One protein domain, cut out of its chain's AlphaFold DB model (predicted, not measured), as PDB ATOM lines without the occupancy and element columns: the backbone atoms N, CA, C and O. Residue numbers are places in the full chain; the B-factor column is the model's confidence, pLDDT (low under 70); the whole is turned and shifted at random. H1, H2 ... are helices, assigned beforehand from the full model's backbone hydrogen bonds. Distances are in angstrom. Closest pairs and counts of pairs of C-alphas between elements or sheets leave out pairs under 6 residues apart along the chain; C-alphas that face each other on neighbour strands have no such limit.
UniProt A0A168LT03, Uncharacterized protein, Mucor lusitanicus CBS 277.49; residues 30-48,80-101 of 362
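This is residues 30 to 48 and 80 to 101 of the 362 residues of an uncharacterized protein of Mucor lusitanicus CBS 277.49 (UniProt A0A168LT03). Two helices lie side by side, nearly antiparallel, and meet along only a part of each, which gives a loose rod rather than a closed bundle. The last residues of H2 and the tail after it, residues 94 to 101, stick out at one end and add to the length. The printed part has 41 residues with two named helices, H1 then H2, and no named strand; its class is all helix. The whole is loose, with a radius of gyration of the C-alphas of 11.8 A and spans of 42 by 19 by 9 A.

H1 is residues 30 to 48, from C-alpha 30 at (202.745, 211.846, 153.573) to C-alpha 48 at (212.745, 238.119, 157.850), a length of 28.4 A. After the cut, residues 80 to 83 come before H2. H2 is residues 84 to 97, 19.9 A long, and its last C-alpha is at (198.808, 211.791, 142.486). Residues 98 to 101 follow it.

H1 touches H2 with residues 33 to 40 alone, and H2 touches H1 with residues 85 to 89 alone. Their closest C-alphas are those of Met 37 and Ile 86, 6.2 A apart. The helices run opposite ways at a shallow tilt of 12 degrees, and their centres are 13.8 A apart. In H2 every O i to N i+4 pair is within hydrogen-bond range; in H1 12 of 15 are.

The two C-alphas farthest apart, those of Gln 48 and Pro 101, are 42.4 A apart. Without residues 94 to 101, which stand free, the body spans 28 by 18 by 9 A. Residues 49 to 79 are not printed, and C-alphas 48 and 80 are 12.9 A apart across this cut, which lies in the link from H1 to H2. The mean pLDDT of the printed part is 90.2; residues 48 and 80 are under 70.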
ATOM      1  N   LEU A  30     203.188 210.454 153.455       97.12
ATOM      2  CA  LEU A  30     202.745 211.846 153.573       97.12
ATOM      3  C   LEU A  30     203.468 212.617 154.691       97.12
ATOM      4  O   LEU A  30     203.698 213.818 154.558       97.12
ATOM      5  N   GLY A  31     203.875 211.926 155.763       97.50
ATOM      6  CA  GLY A  31     204.569 212.539 156.898       97.50
ATOM      7  C   GLY A  31     205.854 213.268 156.498       97.50
ATOM      8  O   GLY A  31     206.127 214.340 157.030       97.50
ATOM      9  N   THR A  32     206.591 212.762 155.503       96.62
ATOM     10  CA  THR A  32     207.808 213.418 154.993       96.62
ATOM     11  C   THR A  32     207.498 214.763 154.336       96.62
ATOM     12  O   THR A  32     208.179 215.746 154.606       96.62
ATOM     13  N   PHE A  33     206.432 214.850 153.534       96.69
ATOM     14  CA  PHE A  33     206.047 216.104 152.873       96.69
ATOM     15  C   PHE A  33     205.614 217.163 153.884       96.69
ATOM     16  O   PHE A  33     206.023 218.317 153.779       96.69
ATOM     17  N   ILE A  34     204.816 216.769 154.880       95.44
ATOM     18  CA  ILE A  34     204.372 217.672 155.949       95.44
ATOM     19  C   ILE A  34     205.579 218.183 156.738       95.44
ATOM     20  O   ILE A  34     205.685 219.384 156.997       95.44
ATOM     21  N   HIS A  35     206.500 217.286 157.088       96.25
ATOM     22  CA  HIS A  35     207.723 217.626 157.800       96.25
ATOM     23  C   HIS A  35     208.566 218.643 157.019       96.25
ATOM     24  O   HIS A  35     208.872 219.715 157.540       96.25
ATOM     25  N   ASP A  36     208.864 218.365 155.749       95.69
ATOM     26  CA  ASP A  36     209.701 219.233 154.920       95.69
ATOM     27  C   ASP A  36     209.051 220.596 154.674       95.69
ATOM     28  O   ASP A  36     209.710 221.627 154.810       95.69
ATOM     29  N   MET A  37     207.744 220.634 154.389       94.00
ATOM     30  CA  MET A  37     207.012 221.898 154.268       94.00
ATOM     31  C   MET A  37     207.095 222.704 155.567       94.00
ATOM     32  O   MET A  37     207.425 223.886 155.529       94.00
ATOM     33  N   THR A  38     206.875 222.075 156.723       92.81
ATOM     34  CA  THR A  38     206.918 222.755 158.028       92.81
ATOM     35  C   THR A  38     208.309 223.317 158.335       92.81
ATOM     36  O   THR A  38     208.430 224.457 158.788       92.81
ATOM     37  N   TYR A  39     209.373 222.568 158.034       94.75
ATOM     38  CA  TYR A  39     210.750 223.040 158.208       94.75
ATOM     39  C   TYR A  39     211.090 224.212 157.286       94.75
ATOM     40  O   TYR A  39     211.725 225.176 157.718       94.75
ATOM     41  N   LEU A  40     210.644 224.167 156.027       92.38
ATOM     42  CA  LEU A  40     210.822 225.278 155.091       92.38
ATOM     43  C   LEU A  40     210.124 226.544 155.600       92.38
ATOM     44  O   LEU A  40     210.723 227.620 155.573       92.38
ATOM     45  N   LEU A  41     208.909 226.409 156.137       88.38
ATOM     46  CA  LEU A  41     208.153 227.515 156.726       88.38
ATOM     47  C   LEU A  41     208.862 228.122 157.942       88.38
ATOM     48  O   LEU A  41     209.007 229.343 158.030       88.38
ATOM     49  N   ALA A  42     209.363 227.277 158.846       89.81
ATOM     50  CA  ALA A  42     210.114 227.726 160.014       89.81
ATOM     51  C   ALA A  42     211.397 228.480 159.618       89.81
ATOM     52  O   ALA A  42     211.724 229.508 160.214       89.81
ATOM     53  N   ALA A  43     212.094 228.016 158.576       88.62
ATOM     54  CA  ALA A  43     213.310 228.657 158.082       88.62
ATOM     55  C   ALA A  43     213.047 230.044 157.465       88.62
ATOM     56  O   ALA A  43     213.833 230.970 157.676       88.62
ATOM     57  N   VAL A  44     211.942 230.220 156.729       84.44
ATOM     58  CA  VAL A  44     211.586 231.513 156.111       84.44
ATOM     59  C   VAL A  44     211.240 232.566 157.169       84.44
ATOM     60  O   VAL A  44     211.650 233.720 157.034       84.44
ATOM     61  N   GLY A  45     210.559 232.174 158.251       76.31
ATOM     62  CA  GLY A  45     210.218 233.084 159.351       76.31
ATOM     63  C   GLY A  45     211.440 233.695 160.053       76.31
ATOM     64  O   GLY A  45     211.407 234.858 160.451       76.31
ATOM     65  N   GLN A  46     212.547 232.952 160.147       73.81
ATOM     66  CA  GLN A  46     213.788 233.423 160.778       73.81
ATOM     67  C   GLN A  46     214.550 234.442 159.912       73.81
ATOM     68  O   GLN A  46     215.149 235.383 160.433       73.81
ATOM     69  N   ALA A  47     214.505 234.296 158.584       70.50
ATOM     70  CA  ALA A  47     215.235 235.172 157.665       70.50
ATOM     71  C   ALA A  47     214.680 236.610 157.629       70.50
ATOM     72  O   ALA A  47     215.436 237.558 157.413       70.50
ATOM     73  N   GLN A  48     213.377 236.793 157.868       67.00
ATOM     74  CA  GLN A  48     212.745 238.119 157.850       67.00
ATOM     75  C   GLN A  48     213.067 238.958 159.095       67.00
ATOM     76  O   GLN A  48     213.152 240.181 159.000       67.00
ATOM     77  N   LEU A  80     203.260 232.097 152.150       66.12
ATOM     78  CA  LEU A  80     203.816 230.739 152.191       66.12
ATOM     79  C   LEU A  80     203.890 230.087 150.806       66.12
ATOM     80  O   LEU A  80     204.866 229.412 150.494       66.12
ATOM     81  N   HIS A  81     202.914 230.356 149.938       72.00
ATOM     82  CA  HIS A  81     202.896 229.845 148.561       72.00
ATOM     83  C   HIS A  81     203.986 230.450 147.659       72.00
ATOM     84  O   HIS A  81     204.179 230.005 146.527       72.00
ATOM     85  N   LYS A  82     204.714 231.466 148.138       83.94
ATOM     86  CA  LYS A  82     205.767 232.124 147.359       83.94
ATOM     87  C   LYS A  82     207.119 231.421 147.452       83.94
ATOM     88  O   LYS A  82     207.986 231.728 146.638       83.94
ATOM     89  N   ASP A  83     207.329 230.501 148.402       90.12
ATOM     90  CA  ASP A  83     208.608 229.786 148.480       90.12
ATOM     91  C   ASP A  83     208.723 228.784 147.310       90.12
ATOM     92  O   ASP A  83     207.935 227.831 147.232       90.12
ATOM     93  N   PRO A  84     209.707 228.941 146.399       93.56
ATOM     94  CA  PRO A  84     209.879 228.037 145.262       93.56
ATOM     95  C   PRO A  84     210.132 226.584 145.689       93.56
ATOM     96  O   PRO A  84     209.814 225.656 144.946       93.56
ATOM     97  N   ARG A  85     210.670 226.357 146.895       94.81
ATOM     98  CA  ARG A  85     210.923 225.016 147.438       94.81
ATOM     99  C   ARG A  85     209.625 224.311 147.818       94.81
ATOM    100  O   ARG A  85     209.488 223.121 147.550       94.81
ATOM    101  N   ILE A  86     208.661 225.044 148.379       94.19
ATOM    102  CA  ILE A  86     207.329 224.512 148.700       94.19
ATOM    103  C   ILE A  86     206.592 224.161 147.406       94.19
ATOM    104  O   ILE A  86     206.047 223.065 147.293       94.19
ATOM    105  N   ASN A  87     206.662 225.027 146.392       94.44
ATOM    106  CA  ASN A  87     206.070 224.743 145.082       94.44
ATOM    107  C   ASN A  87     206.666 223.483 144.439       94.44
ATOM    108  O   ASN A  87     205.925 222.667 143.901       94.44
ATOM    109  N   LYS A  88     207.979 223.256 144.580       95.38
ATOM    110  CA  LYS A  88     208.627 222.019 144.123       95.38
ATOM    111  C   LYS A  88     208.119 220.774 144.863       95.38
ATOM    112  O   LYS A  88     207.915 219.740 144.235       95.38
ATOM    113  N   LEU A  89     207.902 220.849 146.180       95.00
ATOM    114  CA  LEU A  89     207.322 219.737 146.948       95.00
ATOM    115  C   LEU A  89     205.887 219.433 146.512       95.00
ATOM    116  O   LEU A  89     205.537 218.265 146.345       95.00
ATOM    117  N   LEU A  90     205.076 220.469 146.294       95.25
ATOM    118  CA  LEU A  90     203.711 220.326 145.791       95.25
ATOM    119  C   LEU A  90     203.690 219.730 144.380       95.25
ATOM    120  O   LEU A  90     202.890 218.837 144.116       95.25
ATOM    121  N   GLU A  91     204.606 220.143 143.504       95.69
ATOM    122  CA  GLU A  91     204.763 219.563 142.168       95.69
ATOM    123  C   GLU A  91     205.115 218.067 142.244       95.69
ATOM    124  O   GLU A  91     204.547 217.248 141.522       95.69
ATOM    125  N   ILE A  92     206.022 217.678 143.147       94.75
ATOM    126  CA  ILE A  92     206.369 216.267 143.369       94.75
ATOM    127  C   ILE A  92     205.154 215.485 143.889       94.75
ATOM    128  O   ILE A  92     204.888 214.382 143.410       94.75
ATOM    129  N   LEU A  93     204.400 216.046 144.836       95.25
ATOM    130  CA  LEU A  93     203.192 215.416 145.369       95.25
ATOM    131  C   LEU A  93     202.130 215.232 144.273       95.25
ATOM    132  O   LEU A  93     201.537 214.159 144.164       95.25
ATOM    133  N   GLN A  94     201.947 216.237 143.415       95.38
ATOM    134  CA  GLN A  94     201.043 216.172 142.268       95.38
ATOM    135  C   GLN A  94     201.475 215.093 141.266       95.38
ATOM    136  O   GLN A  94     200.628 214.356 140.763       95.38
ATOM    137  N   LYS A  95     202.784 214.928 141.023       94.19
ATOM    138  CA  LYS A  95     203.304 213.830 140.189       94.19
ATOM    139  C   LYS A  95     202.923 212.465 140.758       94.19
ATOM    140  O   LYS A  95     202.446 211.620 140.005       94.19
ATOM    141  N   PHE A  96     203.033 212.269 142.074       94.38
ATOM    142  CA  PHE A  96     202.577 211.029 142.709       94.38
ATOM    143  C   PHE A  96     201.068 210.815 142.568       94.38
ATOM    144  O   PHE A  96     200.648 209.698 142.275       94.38
ATOM    145  N   GLN A  97     200.260 211.869 142.688       94.00
ATOM    146  CA  GLN A  97     198.808 211.791 142.486       94.00
ATOM    147  C   GLN A  97     198.414 211.492 141.031       94.00
ATOM    148  O   GLN A  97     197.378 210.876 140.799       94.00
ATOM    149  N   SER A  98     199.240 211.892 140.060       94.69
ATOM    150  CA  SER A  98     199.056 211.574 138.637       94.69
ATOM    151  C   SER A  98     199.551 210.181 138.232       94.69
ATOM    152  O   SER A  98     199.423 209.804 137.067       94.69
ATOM    153  N   SER A  99     200.134 209.421 139.168       91.31
ATOM    154  CA  SER A  99     200.594 208.056 138.896       91.31
ATOM    155  C   SER A  99     199.416 207.166 138.478       91.31
ATOM    156  O   SER A  99     198.279 207.427 138.884       91.31
ATOM    157  N   PRO A 100     199.661 206.091 137.704       93.00
ATOM    158  CA  PRO A 100     198.612 205.155 137.320       93.00
ATOM    159  C   PRO A 100     197.805 204.675 138.536       93.00
ATOM    160  O   PRO A 100     198.382 204.488 139.612       93.00
ATOM    161  N   PRO A 101     196.485 204.462 138.400       92.62
ATOM    162  CA  PRO A 101     195.674 203.950 139.493       92.62
ATOM    163  C   PRO A 101     196.150 202.553 139.902       92.62
ATOM    164  O   PRO A 101     196.536 201.738 139.063       92.62
TER     165      PRO A 101